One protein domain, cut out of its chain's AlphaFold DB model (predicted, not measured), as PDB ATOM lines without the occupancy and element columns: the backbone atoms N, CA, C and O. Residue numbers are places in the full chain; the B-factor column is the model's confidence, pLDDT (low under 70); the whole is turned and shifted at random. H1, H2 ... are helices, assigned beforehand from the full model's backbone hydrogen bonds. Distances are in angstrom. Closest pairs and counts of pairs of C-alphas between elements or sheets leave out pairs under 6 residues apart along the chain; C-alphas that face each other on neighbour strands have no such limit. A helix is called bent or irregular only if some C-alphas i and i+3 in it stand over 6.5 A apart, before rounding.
ATOM      1  N   GLN A 123      39.847 -59.030 -74.808       80.44
ATOM      2  CA  GLN A 123      38.524 -58.451 -75.021       80.44
ATOM      3  C   GLN A 123      37.807 -59.140 -76.187       80.44
ATOM      4  O   GLN A 123      36.628 -59.468 -76.074       80.44
ATOM      5  N   THR A 124      38.519 -59.410 -77.282       76.94
ATOM      6  CA  THR A 124      37.994 -60.158 -78.428       76.94
ATOM      7  C   THR A 124      37.618 -61.588 -78.038       76.94
ATOM      8  O   THR A 124      36.527 -62.036 -78.382       76.94
ATOM      9  N   GLU A 125      38.456 -62.281 -77.267       77.06
ATOM     10  CA  GLU A 125      38.177 -63.622 -76.741       77.06
ATOM     11  C   GLU A 125      36.917 -63.635 -75.859       77.06
ATOM     12  O   GLU A 125      36.035 -64.475 -76.048       77.06
ATOM     13  N   MET A 126      36.761 -62.649 -74.966       83.12
ATOM     14  CA  MET A 126      35.536 -62.504 -74.171       83.12
ATOM     15  C   MET A 126      34.295 -62.279 -75.042       83.12
ATOM     16  O   MET A 126      33.264 -62.905 -74.799       83.12
ATOM     17  N   LEU A 127      34.376 -61.416 -76.063       82.62
ATOM     18  CA  LEU A 127      33.255 -61.149 -76.971       82.62
ATOM     19  C   LEU A 127      32.856 -62.400 -77.768       82.62
ATOM     20  O   LEU A 127      31.664 -62.654 -77.951       82.62
ATOM     21  N   ILE A 128      33.832 -63.205 -78.201       80.88
ATOM     22  CA  ILE A 128      33.590 -64.484 -78.884       80.88
ATOM     23  C   ILE A 128      32.873 -65.461 -77.945       80.88
ATOM     24  O   ILE A 128      31.856 -66.045 -78.331       80.88
ATOM     25  N   HIS A 129      33.336 -65.602 -76.701       81.31
ATOM     26  CA  HIS A 129      32.679 -66.467 -75.717       81.31
ATOM     27  C   HIS A 129      31.268 -65.994 -75.351       81.31
ATOM     28  O   HIS A 129      30.355 -66.811 -75.206       81.31
ATOM     29  N   GLU A 130      31.041 -64.683 -75.243       88.56
ATOM     30  CA  GLU A 130      29.702 -64.142 -74.998       88.56
ATOM     31  C   GLU A 130      28.763 -64.411 -76.184       88.56
ATOM     32  O   GLU A 130      27.615 -64.829 -75.990       88.56
ATOM     33  N   ALA A 131      29.247 -64.232 -77.418       80.69
ATOM     34  CA  ALA A 131      28.493 -64.559 -78.626       80.69
ATOM     35  C   ALA A 131      28.151 -66.057 -78.690       80.69
ATOM     36  O   ALA A 131      27.001 -66.413 -78.959       80.69
ATOM     37  N   GLN A 132      29.109 -66.929 -78.358       80.19
ATOM     38  CA  GLN A 132      28.909 -68.379 -78.266       80.19
ATOM     39  C   GLN A 132      27.825 -68.740 -77.245       80.19
ATOM     40  O   GLN A 132      26.928 -69.537 -77.541       80.19
ATOM     41  N   LYS A 133      27.866 -68.125 -76.058       87.31
ATOM     42  CA  LYS A 133      26.861 -68.343 -75.015       87.31
ATOM     43  C   LYS A 133      25.465 -67.937 -75.498       87.31
ATOM     44  O   LYS A 133      24.542 -68.747 -75.426       87.31
ATOM     45  N   LYS A 134      25.321 -66.736 -76.071       87.19
ATOM     46  CA  LYS A 134      24.036 -66.236 -76.599       87.19
ATOM     47  C   LYS A 134      23.482 -67.118 -77.718       87.19
ATOM     48  O   LYS A 134      22.274 -67.348 -77.773       87.19
ATOM     49  N   LEU A 135      24.339 -67.612 -78.612       83.06
ATOM     50  CA  LEU A 135      23.909 -68.500 -79.690       83.06
ATOM     51  C   LEU A 135      23.426 -69.847 -79.139       83.06
ATOM     52  O   LEU A 135      22.353 -70.313 -79.516       83.06
ATOM     53  N   THR A 136      24.169 -70.422 -78.193       82.00
ATOM     54  CA  THR A 136      23.803 -71.684 -77.531       82.00
ATOM     55  C   THR A 136      22.458 -71.563 -76.809       82.00
ATOM     56  O   THR A 136      21.590 -72.428 -76.954       82.00
ATOM     57  N   GLU A 137      22.232 -70.459 -76.089       87.62
ATOM     58  CA  GLU A 137      20.954 -70.166 -75.426       87.62
ATOM     59  C   GLU A 137      19.794 -70.069 -76.430       87.62
ATOM     60  O   GLU A 137      18.724 -70.642 -76.201       87.62
ATOM     61  N   ARG A 138      20.004 -69.401 -77.574       85.19
ATOM     62  CA  ARG A 138      18.997 -69.300 -78.646       85.19
ATOM     63  C   ARG A 138      18.671 -70.655 -79.269       85.19
ATOM     64  O   ARG A 138      17.493 -70.954 -79.443       85.19
ATOM     65  N   ILE A 139      19.676 -71.479 -79.566       83.44
ATOM     66  CA  ILE A 139      19.467 -72.833 -80.108       83.44
ATOM     67  C   ILE A 139      18.669 -73.676 -79.111       83.44
ATOM     68  O   ILE A 139      17.649 -74.255 -79.477       83.44
ATOM     69  N   THR A 140      19.056 -73.654 -77.833       85.94
ATOM     70  CA  THR A 140      18.354 -74.390 -76.768       85.94
ATOM     71  C   THR A 140      16.887 -73.953 -76.647       85.94
ATOM     72  O   THR A 140      15.984 -74.776 -76.465       85.94
ATOM     73  N   LEU A 141      16.616 -72.649 -76.772       90.88
ATOM     74  CA  LEU A 141      15.253 -72.119 -76.767       90.88
ATOM     75  C   LEU A 141      14.440 -72.623 -77.969       90.88
ATOM     76  O   LEU A 141      13.293 -73.043 -77.788       90.88
ATOM     77  N   ILE A 142      15.027 -72.608 -79.169       85.94
ATOM     78  CA  ILE A 142      14.391 -73.107 -80.397       85.94
ATOM     79  C   ILE A 142      14.086 -74.606 -80.268       85.94
ATOM     80  O   ILE A 142      12.964 -75.024 -80.552       85.94
ATOM     81  N   GLU A 143      15.022 -75.411 -79.762       85.25
ATOM     82  CA  GLU A 143      14.823 -76.850 -79.522       85.25
ATOM     83  C   GLU A 143      13.668 -77.116 -78.542       85.25
ATOM     84  O   GLU A 143      12.818 -77.990 -78.769       85.25
ATOM     85  N   LYS A 144      13.575 -76.327 -77.463       90.88
ATOM     86  CA  LYS A 144      12.482 -76.429 -76.485       90.88
ATOM     87  C   LYS A 144      11.128 -76.063 -77.101       90.88
ATOM     88  O   LYS A 144      10.133 -76.763 -76.867       90.88
ATOM     89  N   GLN A 145      11.076 -74.987 -77.887       88.25
ATOM     90  CA  GLN A 145       9.864 -74.573 -78.599       88.25
ATOM     91  C   GLN A 145       9.435 -75.625 -79.624       88.25
ATOM     92  O   GLN A 145       8.261 -76.006 -79.644       88.25
ATOM     93  N   TYR A 146      10.379 -76.166 -80.397       85.31
ATOM     94  CA  TYR A 146      10.125 -77.247 -81.344       85.31
ATOM     95  C   TYR A 146       9.554 -78.481 -80.650       85.31
ATOM     96  O   TYR A 146       8.498 -78.969 -81.041       85.31
ATOM     97  N   THR A 147      10.177 -78.936 -79.561       87.25
ATOM     98  CA  THR A 147       9.707 -80.111 -78.807       87.25
ATOM     99  C   THR A 147       8.280 -79.914 -78.283       87.25
ATOM    100  O   THR A 147       7.459 -80.834 -78.305       87.25
ATOM    101  N   THR A 148       7.957 -78.700 -77.829       90.69
ATOM    102  CA  THR A 148       6.613 -78.350 -77.346       90.69
ATOM    103  C   THR A 148       5.595 -78.336 -78.489       90.69
ATOM    104  O   THR A 148       4.524 -78.938 -78.372       90.69
ATOM    105  N   SER A 149       5.946 -77.705 -79.613       84.06
ATOM    106  CA  SER A 149       5.121 -77.648 -80.825       84.06
ATOM    107  C   SER A 149       4.882 -79.041 -81.413       84.06
ATOM    108  O   SER A 149       3.749 -79.393 -81.732       84.06
ATOM    109  N   LEU A 150       5.917 -79.884 -81.451       86.62
ATOM    110  CA  LEU A 150       5.847 -81.268 -81.909       86.62
ATOM    111  C   LEU A 150       4.883 -82.090 -81.049       86.62
ATOM    112  O   LEU A 150       4.001 -82.756 -81.586       86.62
ATOM    113  N   LYS A 151       4.987 -82.003 -79.715       91.12
ATOM    114  CA  LYS A 151       4.056 -82.686 -78.797       91.12
ATOM    115  C   LYS A 151       2.610 -82.233 -79.002       91.12
ATOM    116  O   LYS A 151       1.708 -83.070 -78.972       91.12
ATOM    117  N   LYS A 152       2.375 -80.931 -79.206       90.94
ATOM    118  CA  LYS A 152       1.037 -80.389 -79.497       90.94
ATOM    119  C   LYS A 152       0.513 -80.918 -80.835       90.94
ATOM    120  O   LYS A 152      -0.544 -81.534 -80.874       90.94
ATOM    121  N   SER A 153       1.314 -80.793 -81.887       85.00
ATOM    122  CA  SER A 153       0.992 -81.265 -83.234       85.00
ATOM    123  C   SER A 153       0.711 -82.774 -83.276       85.00
ATOM    124  O   SER A 153      -0.231 -83.208 -83.930       85.00
ATOM    125  N   GLN A 154       1.450 -83.590 -82.515       87.12
ATOM    126  CA  GLN A 154       1.169 -85.022 -82.372       87.12
ATOM    127  C   GLN A 154      -0.181 -85.305 -81.697       87.12
ATOM    128  O   GLN A 154      -0.859 -86.255 -82.088       87.12
ATOM    129  N   LYS A 155      -0.580 -84.515 -80.689       92.12
ATOM    130  CA  LYS A 155      -1.910 -84.641 -80.064       92.12
ATOM    131  C   LYS A 155      -3.017 -84.265 -81.048       92.12
ATOM    132  O   LYS A 155      -3.989 -85.006 -81.155       92.12
ATOM    133  N   ASP A 156      -2.828 -83.183 -81.796       86.81
ATOM    134  CA  ASP A 156      -3.794 -82.704 -82.788       86.81
ATOM    135  C   ASP A 156      -3.957 -83.710 -83.940       86.81
ATOM    136  O   ASP A 156      -5.077 -84.080 -84.270       86.81
ATOM    137  N   ILE A 157      -2.858 -84.270 -84.468       84.06
ATOM    138  CA  ILE A 157      -2.905 -85.344 -85.479       84.06
ATOM    139  C   ILE A 157      -3.642 -86.577 -84.944       84.06
ATOM    140  O   ILE A 157      -4.397 -87.206 -85.683       84.06
ATOM    141  N   LYS A 158      -3.426 -86.960 -83.677       90.81
ATOM    142  CA  LYS A 158      -4.154 -88.085 -83.069       90.81
ATOM    143  C   LYS A 158      -5.653 -87.799 -82.982       90.81
ATOM    144  O   LYS A 158      -6.428 -88.692 -83.302       90.81
ATOM    145  N   ARG A 159      -6.049 -86.580 -82.597       90.38
ATOM    146  CA  ARG A 159      -7.457 -86.156 -82.571       90.38
ATOM    147  C   ARG A 159      -8.068 -86.185 -83.974       90.38
ATOM    148  O   ARG A 159      -9.049 -86.883 -84.170       90.38
ATOM    149  N   LEU A 160      -7.422 -85.553 -84.954       85.56
ATOM    150  CA  LEU A 160      -7.880 -85.531 -86.347       85.56
ATOM    151  C   LEU A 160      -8.012 -86.938 -86.948       85.56
ATOM    152  O   LEU A 160      -8.949 -87.211 -87.686       85.56
ATOM    153  N   LYS A 161      -7.108 -87.867 -86.610       84.75
ATOM    154  CA  LYS A 161      -7.241 -89.274 -87.024       84.75
ATOM    155  C   LYS A 161      -8.485 -89.950 -86.448       84.75
ATOM    156  O   LYS A 161      -9.087 -90.757 -87.148       84.75
ATOM    157  N   ILE A 162      -8.833 -89.661 -85.194       87.06
ATOM    158  CA  ILE A 162     -10.054 -90.179 -84.563       87.06
ATOM    159  C   ILE A 162     -11.278 -89.557 -85.242       87.06
ATOM    160  O   ILE A 162     -12.185 -90.289 -85.623       87.06
ATOM    161  N   ASP A 163     -11.266 -88.241 -85.472       82.56
ATOM    162  CA  ASP A 163     -12.359 -87.525 -86.140       82.56
ATOM    163  C   ASP A 163     -12.593 -88.061 -87.564       82.56
ATOM    164  O   ASP A 163     -13.728 -88.352 -87.930       82.56
ATOM    165  N   ALA A 164     -11.525 -88.303 -88.334       80.38
ATOM    166  CA  ALA A 164     -11.612 -88.923 -89.659       80.38
ATOM    167  C   ALA A 164     -12.151 -90.364 -89.610       80.38
ATOM    168  O   ALA A 164     -12.910 -90.770 -90.487       80.38
ATOM    169  N   GLN A 165     -11.778 -91.155 -88.595       81.94
ATOM    170  CA  GLN A 165     -12.314 -92.510 -88.414       81.94
ATOM    171  C   GLN A 165     -13.809 -92.500 -88.074       81.94
ATOM    172  O   GLN A 165     -14.540 -93.357 -88.566       81.94
ATOM    173  N   LEU A 166     -14.256 -91.541 -87.261       79.31
ATOM    174  CA  LEU A 166     -15.668 -91.361 -86.925       79.31
ATOM    175  C   LEU A 166     -16.473 -90.869 -88.135       79.31
ATOM    176  O   LEU A 166     -17.529 -91.432 -88.414       79.31
ATOM    177  N   ALA A 167     -15.956 -89.903 -88.897       74.69
ATOM    178  CA  ALA A 167     -16.589 -89.414 -90.126       74.69
ATOM    179  C   ALA A 167     -16.765 -90.535 -91.165       74.69
ATOM    180  O   ALA A 167     -17.830 -90.676 -91.748       74.69
ATOM    181  N   LYS A 168     -15.782 -91.438 -91.295       69.25
ATOM    182  CA  LYS A 168     -15.857 -92.608 -92.192       69.25
ATOM    183  C   LYS A 168     -16.980 -93.603 -91.852       69.25
ATOM    184  O   LYS A 168     -17.300 -94.466 -92.664       69.25
ATOM    185  N   SER A 169     -17.554 -93.522 -90.650       68.94
ATOM    186  CA  SER A 169     -18.707 -94.337 -90.243       68.94
ATOM    187  C   SER A 169     -20.064 -93.710 -90.602       68.94
ATOM    188  O   SER A 169     -21.093 -94.354 -90.393       68.94
ATOM    189  N   GLN A 170     -20.077 -92.492 -91.162       63.28
ATOM    190  CA  GLN A 170     -21.276 -91.774 -91.597       63.28
ATOM    191  C   GLN A 170     -21.228 -91.522 -93.121       63.28
ATOM    192  O   GLN A 170     -20.250 -90.971 -93.613       63.28
ATOM    193  N   PRO A 171     -22.258 -91.918 -93.891       58.62
ATOM    194  CA  PRO A 171     -22.218 -91.909 -95.360       58.62
ATOM    195  C   PRO A 171     -22.362 -90.526 -96.032       58.62
ATOM    196  O   PRO A 171     -22.301 -90.465 -97.254       58.62
ATOM    197  N   GLU A 172     -22.550 -89.432 -95.283       60.94
ATOM    198  CA  GLU A 172     -22.761 -88.072 -95.831       60.94
ATOM    199  C   GLU A 172     -21.548 -87.125 -95.671       60.94
ATOM    200  O   GLU A 172     -21.627 -85.968 -96.066       60.94
ATOM    201  N   ASP A 173     -20.420 -87.593 -95.119       61.38
ATOM    202  CA  ASP A 173     -19.322 -86.731 -94.629       61.38
ATOM    203  C   ASP A 173     -17.998 -86.854 -95.441       61.38
ATOM    204  O   ASP A 173     -16.927 -86.519 -94.933       61.38
ATOM    205  N   ASP A 174     -18.036 -87.330 -96.697       66.81
ATOM    206  CA  ASP A 174     -16.831 -87.614 -97.515       66.81
ATOM    207  C   ASP A 174     -15.944 -86.371 -97.769       66.81
ATOM    208  O   ASP A 174     -14.727 -86.442 -97.582       66.81
ATOM    209  N   ASP A 175     -16.526 -85.201 -98.067       74.50
ATOM    210  CA  ASP A 175     -15.768 -83.944 -98.263       74.50
ATOM    211  C   ASP A 175     -14.973 -83.543 -97.002       74.50
ATOM    212  O   ASP A 175     -13.863 -83.007 -97.058       74.50
ATOM    213  N   ARG A 176     -15.515 -83.862 -95.823       74.06
ATOM    214  CA  ARG A 176     -14.903 -83.557 -94.527       74.06
ATOM    215  C   ARG A 176     -13.723 -84.483 -94.216       74.06
ATOM    216  O   ARG A 176     -12.804 -84.090 -93.493       74.06
ATOM    217  N   ILE A 177     -13.729 -85.706 -94.749       76.44
ATOM    218  CA  ILE A 177     -12.622 -86.663 -94.613       76.44
ATOM    219  C   ILE A 177     -11.406 -86.179 -95.409       76.44
ATOM    220  O   ILE A 177     -10.283 -86.234 -94.891       76.44
ATOM    221  N   ASP A 178     -11.627 -85.656 -96.616       79.81
ATOM    222  CA  ASP A 178     -10.565 -85.123 -97.473       79.81
ATOM    223  C   ASP A 178      -9.910 -83.872 -96.869       79.81
ATOM    224  O   ASP A 178      -8.675 -83.785 -96.817       79.81
ATOM    225  N   ASP A 179     -10.696 -82.965 -96.281       82.06
ATOM    226  CA  ASP A 179     -10.180 -81.793 -95.559       82.06
ATOM    227  C   ASP A 179      -9.300 -82.182 -94.359       82.06
ATOM    228  O   ASP A 179      -8.203 -81.639 -94.152       82.06
ATOM    229  N   VAL A 180      -9.731 -83.175 -93.571       81.25
ATOM    230  CA  VAL A 180      -8.956 -83.678 -92.425       81.25
ATOM    231  C   VAL A 180      -7.676 -84.385 -92.892       81.25
ATOM    232  O   VAL A 180      -6.612 -84.221 -92.279       81.25
ATOM    233  N   ALA A 181      -7.730 -85.137 -93.994       80.25
ATOM    234  CA  ALA A 181      -6.563 -85.789 -94.584       80.25
ATOM    235  C   ALA A 181      -5.537 -84.773 -95.122       80.25
ATOM    236  O   ALA A 181      -4.326 -84.934 -94.894       80.25
ATOM    237  N   ALA A 182      -6.004 -83.697 -95.762       83.75
ATOM    238  CA  ALA A 182      -5.172 -82.584 -96.208       83.75
ATOM    239  C   ALA A 182      -4.505 -81.875 -95.017       83.75
ATOM    240  O   ALA A 182      -3.290 -81.640 -95.030       83.75
ATOM    241  N   GLN A 183      -5.254 -81.629 -93.937       83.12
ATOM    242  CA  GLN A 183      -4.727 -80.990 -92.729       83.12
ATOM    243  C   GLN A 183      -3.655 -81.847 -92.036       83.12
ATOM    244  O   GLN A 183      -2.595 -81.333 -91.666       83.12
ATOM    245  N   ILE A 184      -3.865 -83.163 -91.911       79.75
ATOM    246  CA  ILE A 184      -2.860 -84.092 -91.360       79.75
ATOM    247  C   ILE A 184      -1.590 -84.101 -92.222       79.75
ATOM    248  O   ILE A 184      -0.477 -84.123 -91.683       79.75
ATOM    249  N   SER A 185      -1.741 -84.095 -93.547       80.69
ATOM    250  CA  SER A 185      -0.615 -84.112 -94.486       80.69
ATOM    251  C   SER A 185       0.213 -82.829 -94.396       80.69
ATOM    252  O   SER A 185       1.438 -82.897 -94.276       80.69
ATOM    253  N   GLU A 186      -0.440 -81.668 -94.324       82.12
ATOM    254  CA  GLU A 186       0.237 -80.381 -94.133       82.12
ATOM    255  C   GLU A 186       0.928 -80.295 -92.759       82.12
ATOM    256  O   GLU A 186       2.062 -79.823 -92.657       82.12
ATOM    257  N   MET A 187       0.306 -80.813 -91.693       77.88
ATOM    258  CA  MET A 187       0.936 -80.860 -90.368       77.88
ATOM    259  C   MET A 187       2.196 -81.733 -90.351       77.88
ATOM    260  O   MET A 187       3.204 -81.335 -89.764       77.88
ATOM    261  N   LYS A 188       2.176 -82.891 -91.022       81.56
ATOM    262  CA  LYS A 188       3.367 -83.743 -91.175       81.56
ATOM    263  C   LYS A 188       4.460 -83.048 -91.981       81.56
ATOM    264  O   LYS A 188       5.610 -83.049 -91.551       81.56
ATOM    265  N   ARG A 189       4.101 -82.390 -93.089       82.56
ATOM    266  CA  ARG A 189       5.047 -81.621 -93.912       82.56
ATOM    267  C   ARG A 189       5.772 -80.555 -93.085       82.56
ATOM    268  O   ARG A 189       6.993 -80.443 -93.161       82.56
ATOM    269  N   ARG A 190       5.042 -79.818 -92.238       78.88
ATOM    270  CA  ARG A 190       5.623 -78.809 -91.330       78.88
ATOM    271  C   ARG A 190       6.546 -79.413 -90.269       78.88
ATOM    272  O   ARG A 190       7.554 -78.796 -89.935       78.88
ATOM    273  N   GLN A 191       6.224 -80.597 -89.738       80.19
ATOM    274  CA  GLN A 191       7.097 -81.296 -88.785       80.19
ATOM    275  C   GLN A 191       8.431 -81.694 -89.422       80.19
ATOM    276  O   GLN A 191       9.473 -81.458 -88.809       80.19
ATOM    277  N   THR A 192       8.395 -82.244 -90.639       80.69
ATOM    278  CA  THR A 192       9.595 -82.613 -91.405       80.69
ATOM    279  C   THR A 192      10.457 -81.389 -91.691       80.69
ATOM    280  O   THR A 192      11.634 -81.382 -91.357       80.69
ATOM    281  N   LEU A 193       9.856 -80.303 -92.180       80.50
ATOM    282  CA  LEU A 193      10.600 -79.093 -92.541       80.50
ATOM    283  C   LEU A 193      11.287 -78.439 -91.327       80.50
ATOM    284  O   LEU A 193      12.431 -78.002 -91.420       80.50
ATOM    285  N   MET A 194      10.631 -78.413 -90.159       76.12
ATOM    286  CA  MET A 194      11.270 -77.941 -88.923       76.12
ATOM    287  C   MET A 194      12.370 -78.884 -88.414       76.12
ATOM    288  O   MET A 194      13.351 -78.406 -87.847       76.12
ATOM    289  N   PHE A 195      12.212 -80.200 -88.583       79.19
ATOM    290  CA  PHE A 195      13.237 -81.177 -88.210       79.19
ATOM    291  C   PHE A 195      14.497 -81.008 -89.066       79.19
ATOM    292  O   PHE A 195      15.602 -80.940 -88.531       79.19
ATOM    293  N   ASP A 196      14.320 -80.854 -90.377       79.81
ATOM    294  CA  ASP A 196      15.415 -80.634 -91.321       79.81
ATOM    295  C   ASP A 196      16.121 -79.301 -91.050       79.81
ATOM    296  O   ASP A 196      17.349 -79.251 -91.024       79.81
ATOM    297  N   LEU A 197      15.363 -78.239 -90.746       81.12
ATOM    298  CA  LEU A 197      15.926 -76.945 -90.352       81.12
ATOM    299  C   LEU A 197      16.755 -77.046 -89.063       81.12
ATOM    300  O   LEU A 197      17.838 -76.470 -88.983       81.12
ATOM    301  N   LEU A 198      16.278 -77.783 -88.055       79.25
ATOM    302  CA  LEU A 198      17.026 -78.016 -86.814       79.25
ATOM    303  C   LEU A 198      18.314 -78.800 -87.058       79.25
ATOM    304  O   LEU A 198      19.359 -78.428 -86.529       79.25
ATOM    305  N   ASN A 199      18.260 -79.844 -87.884       79.19
ATOM    306  CA  ASN A 199      19.445 -80.620 -88.240       79.19
ATOM    307  C   ASN A 199      20.451 -79.787 -89.034       79.19
ATOM    308  O   ASN A 199      21.642 -79.843 -88.732       79.19
ATOM    309  N   ALA A 200      19.980 -78.966 -89.976       79.12
ATOM    310  CA  ALA A 200      20.823 -78.037 -90.719       79.12
ATOM    311  C   ALA A 200      21.474 -77.011 -89.780       79.12
ATOM    312  O   ALA A 200      22.685 -76.835 -89.816       79.12
ATOM    313  N   MET A 201      20.714 -76.398 -88.865       73.12
ATOM    314  CA  MET A 201      21.281 -75.479 -87.868       73.12
ATOM    315  C   MET A 201      22.306 -76.167 -86.959       73.12
ATOM    316  O   MET A 201      23.270 -75.531 -86.541       73.12
ATOM    317  N   ARG A 202      22.129 -77.455 -86.646       74.06
ATOM    318  CA  ARG A 202      23.053 -78.213 -85.793       74.06
ATOM    319  C   ARG A 202      24.333 -78.616 -86.529       74.06
ATOM    320  O   ARG A 202      25.416 -78.509 -85.952       74.06
ATOM    321  N   SER A 203      24.232 -79.046 -87.789       75.38
ATOM    322  CA  SER A 203      25.405 -79.413 -88.593       75.38
ATOM    323  C   SER A 203      26.213 -78.181 -88.994       75.38
ATOM    324  O   SER A 203      27.430 -78.186 -88.843       75.38
ATOM    325  N   HIS A 204      25.544 -77.105 -89.418       66.56
ATOM    326  CA  HIS A 204      26.214 -75.883 -89.858       66.56
ATOM    327  C   HIS A 204      26.883 -75.162 -88.685       66.56
ATOM    328  O   HIS A 204      28.037 -74.772 -88.797       66.56
ATOM    329  N   ASN A 205      26.220 -75.066 -87.520       64.31
ATOM    330  CA  ASN A 205      26.849 -74.443 -86.353       64.31
ATOM    331  C   ASN A 205      28.022 -75.265 -85.806       64.31
ATOM    332  O   ASN A 205      29.013 -74.674 -85.417       64.31
ATOM    333  N   SER A 206      27.956 -76.600 -85.764       63.62
ATOM    334  CA  SER A 206      29.103 -77.382 -85.267       63.62
ATOM    335  C   SER A 206      30.309 -77.294 -86.206       63.62
ATOM    336  O   SER A 206      31.406 -76.984 -85.752       63.62
ATOM    337  N   GLN A 207      30.103 -77.457 -87.518       65.31
ATOM    338  CA  GLN A 207      31.191 -77.373 -88.495       65.31
ATOM    339  C   GLN A 207      31.771 -75.964 -88.639       65.31
ATOM    340  O   GLN A 207      32.992 -75.830 -88.711       65.31
ATOM    341  N   ASP A 208      30.945 -74.913 -88.654       66.31
ATOM    342  CA  ASP A 208      31.458 -73.543 -88.750       66.31
ATOM    343  C   ASP A 208      32.201 -73.133 -87.482       66.31
ATOM    344  O   ASP A 208      33.231 -72.473 -87.580       66.31
ATOM    345  N   TYR A 209      31.743 -73.549 -86.296       63.78
ATOM    346  CA  TYR A 209      32.473 -73.263 -85.060       63.78
ATOM    347  C   TYR A 209      33.806 -73.994 -84.998       63.78
ATOM    348  O   TYR A 209      34.807 -73.362 -84.670       63.78
ATOM    349  N   ASP A 210      33.845 -75.283 -85.329       69.56
ATOM    350  CA  ASP A 210      35.095 -76.042 -85.313       69.56
ATOM    351  C   ASP A 210      36.082 -75.488 -86.349       69.56
ATOM    352  O   ASP A 210      37.263 -75.317 -86.045       69.56
ATOM    353  N   ASN A 211      35.596 -75.085 -87.529       73.88
ATOM    354  CA  ASN A 211      36.416 -74.433 -88.550       73.88
ATOM    355  C   ASN A 211      36.892 -73.038 -88.126       73.88
ATOM    356  O   ASN A 211      38.066 -72.715 -88.301       73.88
ATOM    357  N   VAL A 212      36.023 -72.197 -87.558       70.38
ATOM    358  CA  VAL A 212      36.400 -70.854 -87.081       70.38
ATOM    359  C   VAL A 212      37.369 -70.955 -85.907       70.38
ATOM    360  O   VAL A 212      38.358 -70.227 -85.881       70.38
ATOM    361  N   ASN A 213      37.152 -71.884 -84.977       68.44
ATOM    362  CA  ASN A 213      38.042 -72.115 -83.845       68.44
ATOM    363  C   ASN A 213      39.398 -72.684 -84.290       68.44
ATOM    364  O   ASN A 213      40.436 -72.242 -83.798       68.44
ATOM    365  N   ALA A 214      39.420 -73.602 -85.262       73.06
ATOM    366  CA  ALA A 214      40.654 -74.106 -85.862       73.06
ATOM    367  C   ALA A 214      41.410 -73.005 -86.622       73.06
ATOM    368  O   ALA A 214      42.625 -72.869 -86.463       73.06
ATOM    369  N   ASN A 215      40.704 -72.167 -87.386       72.94
ATOM    370  CA  ASN A 215      41.292 -71.036 -88.106       72.94
ATOM    371  C   ASN A 215      41.831 -69.968 -87.149       72.94
ATOM    372  O   ASN A 215      42.947 -69.489 -87.342       72.94
ATOM    373  N   LEU A 216      41.092 -69.636 -86.087       69.00
ATOM    374  CA  LEU A 216      41.551 -68.733 -85.030       69.00
ATOM    375  C   LEU A 216      42.760 -69.315 -84.301       69.00
ATOM    376  O   LEU A 216      43.751 -68.616 -84.141       69.00
ATOM    377  N   SER A 217      42.731 -70.594 -83.926       70.62
ATOM    378  CA  SER A 217      43.867 -71.270 -83.284       70.62
ATOM    379  C   SER A 217      45.107 -71.280 -84.183       70.62
ATOM    380  O   SER A 217      46.219 -71.046 -83.714       70.62
ATOM    381  N   THR A 218      44.919 -71.476 -85.491       74.75
ATOM    382  CA  THR A 218      45.998 -71.420 -86.488       74.75
ATOM    383  C   THR A 218      46.540 -70.000 -86.645       74.75
ATOM    384  O   THR A 218      47.753 -69.811 -86.671       74.75
ATOM    385  N   LEU A 219      45.671 -68.986 -86.686       69.31
ATOM    386  CA  LEU A 219      46.065 -67.574 -86.709       69.31
ATOM    387  C   LEU A 219      46.822 -67.179 -85.434       69.31
ATOM    388  O   LEU A 219      47.858 -66.525 -85.522       69.31
ATOM    389  N   TRP A 220      46.367 -67.629 -84.264       69.50
ATOM    390  CA  TRP A 220      47.052 -67.419 -82.988       69.50
ATOM    391  C   TRP A 220      48.421 -68.098 -82.951       69.50
ATOM    392  O   TRP A 220      49.391 -67.488 -82.502       69.50
ATOM    393  N   ALA A 221      48.536 -69.319 -83.480       67.25
ATOM    394  CA  ALA A 221      49.815 -70.010 -83.623       67.25
ATOM    395  C   ALA A 221      50.756 -69.287 -84.607       67.25
ATOM    396  O   ALA A 221      51.945 -69.143 -84.344       67.25
ATOM    397  N   GLN A 222      50.243 -68.763 -85.720       64.50
ATOM    398  CA  GLN A 222      51.043 -67.984 -86.671       64.50
ATOM    399  C   GLN A 222      51.507 -66.644 -86.086       64.50
ATOM    400  O   GLN A 222      52.641 -66.227 -86.325       64.50
ATOM    401  N   LEU A 223      50.659 -65.981 -85.296       59.03
ATOM    402  CA  LEU A 223      50.997 -64.749 -84.580       59.03
ATOM    403  C   LEU A 223      52.001 -64.997 -83.444       59.03
ATOM    404  O   LEU A 223      52.848 -64.141 -83.191       59.03
TER     405      LEU A 223
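This is residues 123 to 223 of the 233 residues of an uncharacterized protein of Tritrichomonas foetus (UniProt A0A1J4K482). A long helical hairpin makes a thin rod: H1 runs along most of the rod, a short loop of residues 168 to 173 turns the chain at one end, and H2, the longer helix, runs back side by side with it. The two helices touch along the part near the loop, and their far ends, residues 123 to 131 of H1 and 210 to 223 of H2, stand free. The printed part has 101 residues with two named helices, H1 then H2, and no named strand; the class is all helix. The whole is extended, with a radius of gyration of the C-alphas of 22.6 A, and the C-alphas span 79 by 18 by 13 A.

H1, residues 123 to 167, and H2, residues 174 to 223, form a helical hairpin. They run opposite ways at a shallow tilt of 15 degrees, with centres 11.5 A apart. They touch, with 16 pairs of C-alphas within 8 A; the closest C-alphas are those of Ala 164 and Ile 177, 5.5 A apart. H2 touches H1 with residues 174 to 198 alone. In both H1 and H2 every O i to N i+4 pair is within hydrogen-bond range.

H1 begins at C-alpha 123, at (38.524, -58.451, -75.021), and measures 65.0 A to C-alpha 167, at (-16.589, -89.414, -90.126). H2 is the longest helix, with 50 residues, and measures 72.7 A from C-alpha 174 to C-alpha 223, at (50.997, -64.749, -84.580). Neither helix is bent.

The two C-alphas farthest apart are those of Pro 171 and Leu 223, at 78.8 A, while the first and last printed C-alphas are 16.9 A apart. The printed part has no cut, and the link from H1 to H2 is short. The mean pLDDT of the printed part is 78.5; 21 residues are under 70, among them residues 168 to 174, 204 to 210 and 219 to 223.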